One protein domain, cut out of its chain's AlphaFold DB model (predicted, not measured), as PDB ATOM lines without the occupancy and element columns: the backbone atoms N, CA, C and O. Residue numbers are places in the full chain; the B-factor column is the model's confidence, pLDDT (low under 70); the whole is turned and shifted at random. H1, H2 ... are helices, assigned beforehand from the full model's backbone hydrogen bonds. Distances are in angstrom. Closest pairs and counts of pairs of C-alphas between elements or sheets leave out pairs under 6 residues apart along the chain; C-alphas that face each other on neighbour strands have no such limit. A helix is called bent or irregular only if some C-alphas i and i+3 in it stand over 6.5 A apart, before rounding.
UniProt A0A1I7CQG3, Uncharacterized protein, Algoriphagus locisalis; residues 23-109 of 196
ATOM      1  N   MET A  23     -30.115 -24.944  35.619       91.94
ATOM      2  CA  MET A  23     -28.690 -25.231  35.665       91.94
ATOM      3  C   MET A  23     -28.208 -25.956  34.397       91.94
ATOM      4  O   MET A  23     -27.104 -25.691  33.930       91.94
ATOM      5  N   GLU A  24     -29.033 -26.802  33.771       92.06
ATOM      6  CA  GLU A  24     -28.720 -27.387  32.457       92.06
ATOM      7  C   GLU A  24     -28.580 -26.296  31.373       92.06
ATOM      8  O   GLU A  24     -27.640 -26.321  30.564       92.06
ATOM      9  N   ILE A  25     -29.481 -25.305  31.380       91.75
ATOM     10  CA  ILE A  25     -29.417 -24.134  30.493       91.75
ATOM     11  C   ILE A  25     -28.161 -23.309  30.799       91.75
ATOM     12  O   ILE A  25     -27.397 -23.009  29.879       91.75
ATOM     13  N   ALA A  26     -27.912 -22.979  32.071       94.75
ATOM     14  CA  ALA A  26     -26.753 -22.193  32.495       94.75
ATOM     15  C   ALA A  26     -25.434 -22.865  32.087       94.75
ATOM     16  O   ALA A  26     -24.572 -22.219  31.493       94.75
ATOM     17  N   ASN A  27     -25.307 -24.178  32.283       95.38
ATOM     18  CA  ASN A  27     -24.149 -24.951  31.839       95.38
ATOM     19  C   ASN A  27     -23.976 -24.926  30.318       95.38
ATOM     20  O   ASN A  27     -22.866 -24.749  29.813       95.38
ATOM     21  N   SER A  28     -25.069 -25.069  29.568       95.12
ATOM     22  CA  SER A  28     -25.035 -25.023  28.103       95.12
ATOM     23  C   SER A  28     -24.587 -23.652  27.585       95.12
ATOM     24  O   SER A  28     -23.757 -23.576  26.673       95.12
ATOM     25  N   ILE A  29     -25.079 -22.572  28.199       95.44
ATOM     26  CA  ILE A  29     -24.622 -21.204  27.926       95.44
ATOM     27  C   ILE A  29     -23.144 -21.069  28.291       95.44
ATOM     28  O   ILE A  29     -22.356 -20.624  27.458       95.44
ATOM     29  N   CYS A  30     -22.742 -21.495  29.488       97.00
ATOM     30  CA  CYS A  30     -21.369 -21.340  29.946       97.00
ATOM     31  C   CYS A  30     -20.362 -22.057  29.043       97.00
ATOM     32  O   CYS A  30     -19.324 -21.490  28.698       97.00
ATOM     33  N   ASN A  31     -20.697 -23.260  28.578       96.56
ATOM     34  CA  ASN A  31     -19.883 -24.010  27.626       96.56
ATOM     35  C   ASN A  31     -19.690 -23.246  26.309       96.56
ATOM     36  O   ASN A  31     -18.583 -23.205  25.771       96.56
ATOM     37  N   LYS A  32     -20.744 -22.598  25.796       96.00
ATOM     38  CA  LYS A  32     -20.639 -21.758  24.595       96.00
ATOM     39  C   LYS A  32     -19.792 -20.514  24.842       96.00
ATOM     40  O   LYS A  32     -18.914 -20.220  24.034       96.00
ATOM     41  N   LEU A  33     -20.008 -19.820  25.956       96.56
ATOM     42  CA  LEU A  33     -19.242 -18.621  26.306       96.56
ATOM     43  C   LEU A  33     -17.759 -18.924  26.541       96.56
ATOM     44  O   LEU A  33     -16.909 -18.142  26.134       96.56
ATOM     45  N   SER A  34     -17.438 -20.081  27.120       95.62
ATOM     46  CA  SER A  34     -16.057 -20.509  27.385       95.62
ATOM     47  C   SER A  34     -15.243 -20.775  26.114       95.62
ATOM     48  O   SER A  34     -14.020 -20.834  26.177       95.62
ATOM     49  N   SER A  35     -15.903 -20.922  24.961       94.88
ATOM     50  CA  SER A  35     -15.239 -21.063  23.658       94.88
ATOM     51  C   SER A  35     -14.907 -19.729  22.978       94.88
ATOM     52  O   SER A  35     -14.274 -19.726  21.923       94.88
ATOM     53  N   LEU A  36     -15.350 -18.602  23.546       94.50
ATOM     54  CA  LEU A  36     -15.096 -17.277  22.989       94.50
ATOM     55  C   LEU A  36     -13.672 -16.809  23.299       94.50
ATOM     56  O   LEU A  36     -13.123 -17.078  24.368       94.50
ATOM     57  N   ASP A  37     -13.095 -16.049  22.370       93.06
ATOM     58  CA  ASP A  37     -11.815 -15.386  22.579       93.06
ATOM     59  C   ASP A  37     -12.010 -14.127  23.433       93.06
ATOM     60  O   ASP A  37     -12.494 -13.093  22.972       93.06
ATOM     61  N   LEU A  38     -11.625 -14.223  24.706       90.62
ATOM     62  CA  LEU A  38     -11.756 -13.140  25.682       90.62
ATOM     63  C   LEU A  38     -10.736 -12.004  25.475       90.62
ATOM     64  O   LEU A  38     -10.719 -11.066  26.267       90.62
ATOM     65  N   THR A  39      -9.880 -12.080  24.449       91.75
ATOM     66  CA  THR A  39      -8.969 -10.990  24.059       91.75
ATOM     67  C   THR A  39      -9.582 -10.031  23.035       91.75
ATOM     68  O   THR A  39      -9.030  -8.957  22.788       91.75
ATOM     69  N   GLU A  40     -10.735 -10.382  22.455       91.56
ATOM     70  CA  GLU A  40     -11.442  -9.524  21.509       91.56
ATOM     71  C   GLU A  40     -11.982  -8.241  22.166       91.56
ATOM     72  O   GLU A  40     -12.258  -8.213  23.370       91.56
ATOM     73  N   PRO A  41     -12.207  -7.167  21.380       91.88
ATOM     74  CA  PRO A  41     -12.856  -5.965  21.886       91.88
ATOM     75  C   PRO A  41     -14.204  -6.282  22.542       91.88
ATOM     76  O   PRO A  41     -15.017  -7.024  21.986       91.88
ATOM     77  N   THR A  42     -14.489  -5.654  23.686       88.00
ATOM     78  CA  THR A  42     -15.696  -5.914  24.490       88.00
ATOM     79  C   THR A  42     -16.992  -5.794  23.683       88.00
ATOM     80  O   THR A  42     -17.919  -6.569  23.885       88.00
ATOM     81  N   THR A  43     -17.064  -4.876  22.715       89.56
ATOM     82  CA  THR A  43     -18.234  -4.730  21.832       89.56
ATOM     83  C   THR A  43     -18.483  -5.971  20.971       89.56
ATOM     84  O   THR A  43     -19.623  -6.417  20.858       89.56
ATOM     85  N   VAL A  44     -17.425  -6.559  20.407       92.44
ATOM     86  CA  VAL A  44     -17.487  -7.796  19.614       92.44
ATOM     87  C   VAL A  44     -17.839  -8.975  20.515       92.44
ATOM     88  O   VAL A  44     -18.717  -9.774  20.185       92.44
ATOM     89  N   LEU A  45     -17.212  -9.050  21.688       92.25
ATOM     90  CA  LEU A  45     -17.448 -10.114  22.658       92.25
ATOM     91  C   LEU A  45     -18.893 -10.107  23.188       92.25
ATOM     92  O   LEU A  45     -19.520 -11.162  23.309       92.25
ATOM     93  N   ASN A  46     -19.468  -8.925  23.416       89.12
ATOM     94  CA  ASN A  46     -20.874  -8.761  23.791       89.12
ATOM     95  C   ASN A  46     -21.818  -9.252  22.683       89.12
ATOM     96  O   ASN A  46     -22.785  -9.960  22.950       89.12
ATOM     97  N   GLN A  47     -21.527  -8.956  21.415       93.44
ATOM     98  CA  GLN A  47     -22.340  -9.453  20.297       93.44
ATOM     99  C   GLN A  47     -22.265 -10.980  20.158       93.44
ATOM    100  O   GLN A  47     -23.289 -11.646  19.956       93.44
ATOM    101  N   LYS A  48     -21.064 -11.552  20.289       93.75
ATOM    102  CA  LYS A  48     -20.861 -13.005  20.229       93.75
ATOM    103  C   LYS A  48     -21.521 -13.726  21.400       93.75
ATOM    104  O   LYS A  48     -22.140 -14.764  21.184       93.75
ATOM    105  N   SER A  49     -21.441 -13.176  22.611       92.44
ATOM    106  CA  SER A  49     -22.090 -13.753  23.794       92.44
ATOM    107  C   SER A  49     -23.616 -13.724  23.693       92.44
ATOM    108  O   SER A  49     -24.243 -14.754  23.937       92.44
ATOM    109  N   ILE A  50     -24.212 -12.622  23.222       91.44
ATOM    110  CA  ILE A  50     -25.658 -12.553  22.938       91.44
ATOM    111  C   ILE A  50     -26.053 -13.626  21.917       91.44
ATOM    112  O   ILE A  50     -26.995 -14.383  22.146       91.44
ATOM    113  N   SER A  51     -25.301 -13.738  20.819       92.69
ATOM    114  CA  SER A  51     -25.568 -14.732  19.772       92.69
ATOM    115  C   SER A  51     -25.459 -16.167  20.305       92.69
ATOM    116  O   SER A  51     -26.303 -17.012  20.007       92.69
ATOM    117  N   ALA A  52     -24.451 -16.443  21.135       91.94
ATOM    118  CA  ALA A  52     -24.255 -17.736  21.780       91.94
ATOM    119  C   ALA A  52     -25.411 -18.091  22.729       91.94
ATOM    120  O   ALA A  52     -25.939 -19.201  22.665       91.94
ATOM    121  N   MET A  53     -25.847 -17.144  23.564       91.50
ATOM    122  CA  MET A  53     -26.995 -17.328  24.457       91.50
ATOM    123  C   MET A  53     -28.286 -17.586  23.675       91.50
ATOM    124  O   MET A  53     -29.024 -18.514  23.997       91.50
ATOM    125  N   GLN A  54     -28.544 -16.817  22.611       90.75
ATOM    126  CA  GLN A  54     -29.720 -16.996  21.752       90.75
ATOM    127  C   GLN A  54     -29.763 -18.389  21.114       90.75
ATOM    128  O   GLN A  54     -30.821 -19.017  21.102       90.75
ATOM    129  N   GLN A  55     -28.624 -18.900  20.633       90.56
ATOM    130  CA  GLN A  55     -28.536 -20.257  20.082       90.56
ATOM    131  C   GLN A  55     -28.888 -21.326  21.121       90.56
ATOM    132  O   GLN A  55     -29.594 -22.283  20.801       90.56
ATOM    133  N   VAL A  56     -28.427 -21.168  22.366       90.75
ATOM    134  CA  VAL A  56     -28.774 -22.106  23.444       90.75
ATOM    135  C   VAL A  56     -30.271 -22.047  23.736       90.75
ATOM    136  O   VAL A  56     -30.924 -23.087  23.720       90.75
ATOM    137  N   TYR A  57     -30.848 -20.856  23.904       86.56
ATOM    138  CA  TYR A  57     -32.287 -20.723  24.148       86.56
ATOM    139  C   TYR A  57     -33.145 -21.307  23.020       86.56
ATOM    140  O   TYR A  57     -34.150 -21.958  23.296       86.56
ATOM    141  N   GLN A  58     -32.739 -21.144  21.756       86.81
ATOM    142  CA  GLN A  58     -33.411 -21.774  20.613       86.81
ATOM    143  C   GLN A  58     -33.384 -23.305  20.706       86.81
ATOM    144  O   GLN A  58     -34.410 -23.949  20.501       86.81
ATOM    145  N   GLY A  59     -32.239 -23.888  21.077       84.75
ATOM    146  CA  GLY A  59     -32.103 -25.333  21.285       84.75
ATOM    147  C   GLY A  59     -32.909 -25.874  22.471       84.75
ATOM    148  O   GLY A  59     -33.250 -27.055  22.488       84.75
ATOM    149  N   PHE A  60     -33.247 -25.019  23.439       83.88
ATOM    150  CA  PHE A  60     -34.028 -25.383  24.622       83.88
ATOM    151  C   PHE A  60     -35.534 -25.144  24.484       83.88
ATOM    152  O   PHE A  60     -36.267 -25.550  25.378       83.88
ATOM    153  N   GLN A  61     -36.035 -24.580  23.376       77.12
ATOM    154  CA  GLN A  61     -37.459 -24.236  23.219       77.12
ATOM    155  C   GLN A  61     -38.429 -25.382  23.554       77.12
ATOM    156  O   GLN A  61     -39.461 -25.138  24.176       77.12
ATOM    157  N   SER A  62     -38.105 -26.623  23.182       73.81
ATOM    158  CA  SER A  62     -38.942 -27.792  23.490       73.81
ATOM    159  C   SER A  62     -38.893 -28.199  24.968       73.81
ATOM    160  O   SER A  62     -39.923 -28.575  25.518       73.81
ATOM    161  N   LYS A  63     -37.732 -28.078  25.627       72.88
ATOM    162  CA  LYS A  63     -37.552 -28.345  27.067       72.88
ATOM    163  C   LYS A  63     -38.124 -27.229  27.946       72.88
ATOM    164  O   LYS A  63     -38.584 -27.493  29.053       72.88
ATOM    165  N   SER A  64     -38.161 -25.994  27.442       74.56
ATOM    166  CA  SER A  64     -38.725 -24.843  28.149       74.56
ATOM    167  C   SER A  64     -40.203 -25.027  28.497       74.56
ATOM    168  O   SER A  64     -40.657 -24.452  29.478       74.56
ATOM    169  N   ALA A  65     -40.956 -25.839  27.744       80.50
ATOM    170  CA  ALA A  65     -42.360 -26.120  28.049       80.50
ATOM    171  C   ALA A  65     -42.531 -26.842  29.398       80.50
ATOM    172  O   ALA A  65     -43.380 -26.442  30.195       80.50
ATOM    173  N   ASP A  66     -41.691 -27.842  29.682       83.75
ATOM    174  CA  ASP A  66     -41.719 -28.580  30.951       83.75
ATOM    175  C   ASP A  66     -41.284 -27.688  32.120       83.75
ATOM    176  O   ASP A  66     -41.898 -27.721  33.190       83.75
ATOM    177  N   LEU A  67     -40.266 -26.846  31.899       86.56
ATOM    178  CA  LEU A  67     -39.802 -25.872  32.885       86.56
ATOM    179  C   LEU A  67     -40.902 -24.870  33.247       86.56
ATOM    180  O   LEU A  67     -41.209 -24.669  34.423       86.56
ATOM    181  N   ILE A  68     -41.527 -24.275  32.228       86.44
ATOM    182  CA  ILE A  68     -42.622 -23.314  32.390       86.44
ATOM    183  C   ILE A  68     -43.789 -23.970  33.126       86.44
ATOM    184  O   ILE A  68     -44.328 -23.381  34.061       86.44
ATOM    185  N   GLU A  69     -44.156 -25.199  32.769       87.69
ATOM    186  CA  GLU A  69     -45.243 -25.921  33.429       87.69
ATOM    187  C   GLU A  69     -44.927 -26.238  34.900       87.69
ATOM    188  O   GLU A  69     -45.796 -26.125  35.771       87.69
ATOM    189  N   GLY A  70     -43.671 -26.570  35.216       87.56
ATOM    190  CA  GLY A  70     -43.200 -26.704  36.595       87.56
ATOM    191  C   GLY A  70     -43.373 -25.410  37.399       87.56
ATOM    192  O   GLY A  70     -43.890 -25.435  38.519       87.56
ATOM    193  N   TYR A  71     -43.018 -24.268  36.806       89.31
ATOM    194  CA  TYR A  71     -43.201 -22.956  37.432       89.31
ATOM    195  C   TYR A  71     -44.672 -22.564  37.563       89.31
ATOM    196  O   TYR A  71     -45.040 -22.026  38.605       89.31
ATOM    197  N   ARG A  72     -45.530 -22.877  36.582       89.81
ATOM    198  CA  ARG A  72     -46.984 -22.640  36.682       89.81
ATOM    199  C   ARG A  72     -47.588 -23.365  37.876       89.81
ATOM    200  O   ARG A  72     -48.372 -22.784  38.618       89.81
ATOM    201  N   LYS A  73     -47.184 -24.616  38.109       90.75
ATOM    202  CA  LYS A  73     -47.639 -25.393  39.273       90.75
ATOM    203  C   LYS A  73     -47.151 -24.798  40.592       90.75
ATOM    204  O   LYS A  73     -47.897 -24.796  41.567       90.75
ATOM    205  N   LYS A  74     -45.912 -24.300  40.629       88.12
ATOM    206  CA  LYS A  74     -45.317 -23.681  41.824       88.12
ATOM    207  C   LYS A  74     -45.901 -22.294  42.120       88.12
ATOM    208  O   LYS A  74     -46.056 -21.933  43.283       88.12
ATOM    209  N   TYR A  75     -46.239 -21.536  41.080       88.06
ATOM    210  CA  TYR A  75     -46.715 -20.159  41.158       88.06
ATOM    211  C   TYR A  75     -47.994 -19.975  40.325       88.06
ATOM    212  O   TYR A  75     -47.970 -19.284  39.306       88.06
ATOM    213  N   PRO A  76     -49.134 -20.544  40.761       89.56
ATOM    214  CA  PRO A  76     -50.367 -20.571  39.967       89.56
ATOM    215  C   PRO A  76     -50.954 -19.183  39.667       89.56
ATOM    216  O   PRO A  76     -51.783 -19.048  38.775       89.56
ATOM    217  N   ASN A  77     -50.518 -18.154  40.398       92.69
ATOM    218  CA  ASN A  77     -50.985 -16.776  40.247       92.69
ATOM    219  C   ASN A  77     -50.065 -15.903  39.373       92.69
ATOM    220  O   ASN A  77     -50.355 -14.720  39.213       92.69
ATOM    221  N   LYS A  78     -48.950 -16.437  38.852       89.75
ATOM    222  CA  LYS A  78     -48.027 -15.694  37.977       89.75
ATOM    223  C   LYS A  78     -48.387 -15.903  36.508       89.75
ATOM    224  O   LYS A  78     -48.712 -17.011  36.090       89.75
ATOM    225  N   SER A  79     -48.286 -14.839  35.718       91.88
ATOM    226  CA  SER A  79     -48.408 -14.902  34.260       91.88
ATOM    227  C   SER A  79     -47.215 -15.620  33.614       91.88
ATOM    228  O   SER A  79     -46.127 -15.697  34.184       91.88
ATOM    229  N   ASP A  80     -47.385 -16.085  32.374       86.88
ATOM    230  CA  ASP A  80     -46.302 -16.708  31.597       86.88
ATOM    231  C   ASP A  80     -45.088 -15.778  31.413       86.88
ATOM    232  O   ASP A  80     -43.945 -16.239  31.387       86.88
ATOM    233  N   ILE A  81     -45.321 -14.462  31.332       87.94
ATOM    234  CA  ILE A  81     -44.256 -13.452  31.256       87.94
ATOM    235  C   ILE A  81     -43.476 -13.410  32.573       87.94
ATOM    236  O   ILE A  81     -42.247 -13.438  32.555       87.94
ATOM    237  N   GLU A  82     -44.165 -13.389  33.715       89.44
ATOM    238  CA  GLU A  82     -43.518 -13.408  35.033       89.44
ATOM    239  C   GLU A  82     -42.758 -14.711  35.285       89.44
ATOM    240  O   GLU A  82     -41.671 -14.684  35.857       89.44
ATOM    241  N   ILE A  83     -43.299 -15.845  34.836       89.56
ATOM    242  CA  ILE A  83     -42.632 -17.149  34.919       89.56
ATOM    243  C   ILE A  83     -41.361 -17.157  34.070       89.56
ATOM    244  O   ILE A  83     -40.296 -17.527  34.560       89.56
ATOM    245  N   THR A  84     -41.447 -16.702  32.819       87.06
ATOM    246  CA  THR A  84     -40.287 -16.637  31.920       87.06
ATOM    247  C   THR A  84     -39.220 -15.689  32.468       87.06
ATOM    248  O   THR A  84     -38.033 -16.015  32.435       87.06
ATOM    249  N   LYS A  85     -39.633 -14.549  33.040       88.12
ATOM    250  CA  LYS A  85     -38.732 -13.617  33.730       88.12
ATOM    251  C   LYS A  85     -38.043 -14.288  34.919       88.12
ATOM    252  O   LYS A  85     -36.825 -14.187  35.020       88.12
ATOM    253  N   ALA A  86     -38.775 -15.015  35.764       88.62
ATOM    254  CA  ALA A  86     -38.200 -15.726  36.908       88.62
ATOM    255  C   ALA A  86     -37.175 -16.793  36.483       88.62
ATOM    256  O   ALA A  86     -36.092 -16.868  37.057       88.62
ATOM    257  N   ILE A  87     -37.474 -17.564  35.433       89.75
ATOM    258  CA  ILE A  87     -36.534 -18.541  34.862       89.75
ATOM    259  C   ILE A  87     -35.263 -17.837  34.364       89.75
ATOM    260  O   ILE A  87     -34.154 -18.256  34.687       89.75
ATOM    261  N   GLY A  88     -35.410 -16.748  33.601       89.94
ATOM    262  CA  GLY A  88     -34.275 -15.975  33.091       89.94
ATOM    263  C   GLY A  88     -33.411 -15.365  34.201       89.94
ATOM    264  O   GLY A  88     -32.185 -15.330  34.076       89.94
ATOM    265  N   GLN A  89     -34.032 -14.930  35.301       91.12
ATOM    266  CA  GLN A  89     -33.336 -14.434  36.490       91.12
ATOM    267  C   GLN A  89     -32.538 -15.548  37.179       91.12
ATOM    268  O   GLN A  89     -31.370 -15.333  37.496       91.12
ATOM    269  N   GLU A  90     -33.107 -16.747  37.350       91.88
ATOM    270  CA  GLU A  90     -32.383 -17.868  37.965       91.88
ATOM    271  C   GLU A  90     -31.221 -18.338  37.081       91.88
ATOM    272  O   GLU A  90     -30.106 -18.492  37.569       91.88
ATOM    273  N   VAL A  91     -31.425 -18.474  35.765       93.38
ATOM    274  CA  VAL A  91     -30.341 -18.814  34.824       93.38
ATOM    275  C   VAL A  91     -29.224 -17.768  34.872       93.38
ATOM    276  O   VAL A  91     -28.049 -18.126  34.902       93.38
ATOM    277  N   THR A  92     -29.569 -16.478  34.919       93.69
ATOM    278  CA  THR A  92     -28.584 -15.394  35.054       93.69
ATOM    279  C   THR A  92     -27.824 -15.486  36.375       93.69
ATOM    280  O   THR A  92     -26.601 -15.398  36.370       93.69
ATOM    281  N   ALA A  93     -28.510 -15.726  37.495       93.88
ATOM    282  CA  ALA A  93     -27.864 -15.889  38.796       93.88
ATOM    283  C   ALA A  93     -26.889 -17.079  38.807       93.88
ATOM    284  O   ALA A  93     -25.768 -16.956  39.298       93.88
ATOM    285  N   LEU A  94     -27.280 -18.206  38.203       95.25
ATOM    286  CA  LEU A  94     -26.415 -19.377  38.045       95.25
ATOM    287  C   LEU A  94     -25.188 -19.065  37.182       95.25
ATOM    288  O   LEU A  94     -24.081 -19.456  37.533       95.25
ATOM    289  N   LEU A  95     -25.346 -18.318  36.087       95.44
ATOM    290  CA  LEU A  95     -24.221 -17.890  35.252       95.44
ATOM    291  C   LEU A  95     -23.268 -16.944  35.992       95.44
ATOM    292  O   LEU A  95     -22.052 -17.082  35.874       95.44
ATOM    293  N   MET A  96     -23.805 -16.003  36.764       94.44
ATOM    294  CA  MET A  96     -23.003 -15.096  37.583       94.44
ATOM    295  C   MET A  96     -22.214 -15.834  38.667       94.44
ATOM    296  O   MET A  96     -21.109 -15.409  38.982       94.44
ATOM    297  N   HIS A  97     -22.745 -16.926  39.219       94.00
ATOM    298  CA  HIS A  97     -22.072 -17.692  40.270       94.00
ATOM    299  C   HIS A  97     -21.085 -18.731  39.713       94.00
ATOM    300  O   HIS A  97     -19.939 -18.788  40.140       94.00
ATOM    301  N   GLU A  98     -21.506 -19.510  38.715       94.06
ATOM    302  CA  GLU A  98     -20.810 -20.736  38.296       94.06
ATOM    303  C   GLU A  98     -20.029 -20.580  36.982       94.06
ATOM    304  O   GLU A  98     -19.227 -21.444  36.621       94.06
ATOM    305  N   CYS A  99     -20.248 -19.502  36.220       95.81
ATOM    306  CA  CYS A  99     -19.655 -19.356  34.895       95.81
ATOM    307  C   CYS A  99     -18.600 -18.250  34.817       95.81
ATOM    308  O   CYS A  99     -18.902 -17.099  34.503       95.81
ATOM    309  N   ILE A 100     -17.324 -18.631  34.949       94.75
ATOM    310  CA  ILE A 100     -16.182 -17.709  34.808       94.75
ATOM    311  C   ILE A 100     -16.229 -16.928  33.487       94.75
ATOM    312  O   ILE A 100     -15.986 -15.724  33.470       94.75
ATOM    313  N   ALA A 101     -16.558 -17.575  32.364       94.75
ATOM    314  CA  ALA A 101     -16.641 -16.879  31.079       94.75
ATOM    315  C   ALA A 101     -17.724 -15.786  31.096       94.75
ATOM    316  O   ALA A 101     -17.470 -14.666  30.655       94.75
ATOM    317  N   TYR A 102     -18.899 -16.079  31.660       95.12
ATOM    318  CA  TYR A 102     -19.975 -15.101  31.810       95.12
ATOM    319  C   TYR A 102     -19.561 -13.954  32.732       95.12
ATOM    320  O   TYR A 102     -19.715 -12.793  32.352       95.12
ATOM    321  N   GLN A 103     -18.976 -14.266  33.892       94.81
ATOM    322  CA  GLN A 103     -18.477 -13.272  34.842       94.81
ATOM    323  C   GLN A 103     -17.493 -12.316  34.173       94.81
ATOM    324  O   GLN A 103     -17.658 -11.098  34.211       94.81
ATOM    325  N   ARG A 104     -16.486 -12.860  33.487       94.31
ATOM    326  CA  ARG A 104     -15.476 -12.053  32.804       94.31
ATOM    327  C   ARG A 104     -16.101 -11.144  31.754       94.31
ATOM    328  O   ARG A 104     -15.814  -9.954  31.749       94.31
ATOM    329  N   ILE A 105     -16.967 -11.680  30.894       92.25
ATOM    330  CA  ILE A 105     -17.598 -10.919  29.807       92.25
ATOM    331  C   ILE A 105     -18.490  -9.801  30.358       92.25
ATOM    332  O   ILE A 105     -18.361  -8.654  29.939       92.25
ATOM    333  N   THR A 106     -19.380 -10.131  31.293       88.62
ATOM    334  CA  THR A 106     -20.497  -9.255  31.682       88.62
ATOM    335  C   THR A 106     -20.207  -8.381  32.899       88.62
ATOM    336  O   THR A 106     -20.755  -7.288  33.003       88.62
ATOM    337  N   MET A 107     -19.338  -8.832  33.806       90.31
ATOM    338  CA  MET A 107     -19.104  -8.182  35.102       90.31
ATOM    339  C   MET A 107     -17.705  -7.561  35.191       90.31
ATOM    340  O   MET A 107     -17.517  -6.591  35.920       90.31
ATOM    341  N   PHE A 108     -16.734  -8.071  34.422       91.81
ATOM    342  CA  PHE A 108     -15.331  -7.637  34.492       91.81
ATOM    343  C   PHE A 108     -14.736  -7.188  33.147       91.81
ATOM    344  O   PHE A 108     -13.517  -7.137  33.004       91.81
ATOM    345  N   ASN A 109     -15.555  -6.822  32.155       90.12
ATOM    346  CA  ASN A 109     -15.092  -6.268  30.869       90.12
ATOM    347  C   ASN A 109     -13.999  -7.120  30.184       90.12
ATOM    348  O   ASN A 109     -12.958  -6.612  29.761       90.12
TER     349      ASN A 109
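This is residues 23 to 109 of the 196 residues of an uncharacterized protein of Algoriphagus locisalis (UniProt A0A1I7CQG3). A long helix, H2, bends sharply into two arms and H3 folds back after it; H1 bridges H2a and H3, touching both, while short H4 sits at the end of H3 far from H2b and touches H1 and H2a as well. The arm H2b turns off H2a and meets the beginning of H3, so that H2a, H2b, H3 and H4 make an elongated frame. The printed part has 87 residues with four named helices in the order H1, H2, H3, H4 and no named strand; the class is all helix, with mostly crossed helix packing. It is only just compact, close to loose, with a radius of gyration of the C-alphas of 14.2 A, and only just a rod, spanning 45 by 22 by 19 A.

Begin with H1, residues 23 to 33, and go on to H2, residues 42 to 74, assigned as one helix by its hydrogen bonds but bent: C-alphas 59 and 62 are 7.6 A apart. Its arms, H2a at residues 42 to 59 and H2b at residues 62 to 74, stand about perpendicular, at 82 degrees. H1 and H2a form a helical hairpin and touch at a steep tilt of 41 degrees, opposite ways; their closest C-alphas, Ile 29 and Met 53, are 5.7 A apart. Next find H3, residues 80 to 98. It touches H2b with residues 80 to 84 alone, about perpendicular at 75 degrees; the closest C-alphas, Tyr 71 and Ile 83, are 6.4 A apart. H3 touches H1 with residues 91 to 95 alone, at a steep tilt of 60 degrees, the same way; the closest C-alphas, Ala 26 and Val 91, are 5.5 A apart. H2a and H3 are apart. Last comes H4, residues 100 to 107, which touches H1 about perpendicular, at 81 degrees; the closest C-alphas, Leu 33 and Ala 101, are 5.7 A apart. H2a touches H4 with residues 42 to 46 alone; the closest C-alphas, Asn 46 and Ile 105, are 7.2 A apart. H3 and H4 touch only at the corner, with C-alphas 96 and 103 closest at 5.6 A. Every O i to N i+4 pair is within hydrogen-bond range in H1, H2a, H3 and H4, and 8 of 9 are in H2b.

Find C-alpha 23 at (-28.690, -25.231, 35.665), where H1 begins; it runs 14.9 A. From C-alpha 42 at (-15.696, -5.914, 24.490), H2a runs 25.6 A, and H2b then runs 19.8 A. H3 runs 26.7 A, and H4 runs 10.0 A to C-alpha 107 at (-19.104, -8.182, 35.102).

Look at Thr 39 and Asn 77 for the two C-alphas farthest apart, 45.4 A. The printed part has no cut. The links H2 to H3 and H3 to H4 are tight, and H1 to H2 is short. The mean pLDDT of the printed part is 90.5, and no printed residue is under 70.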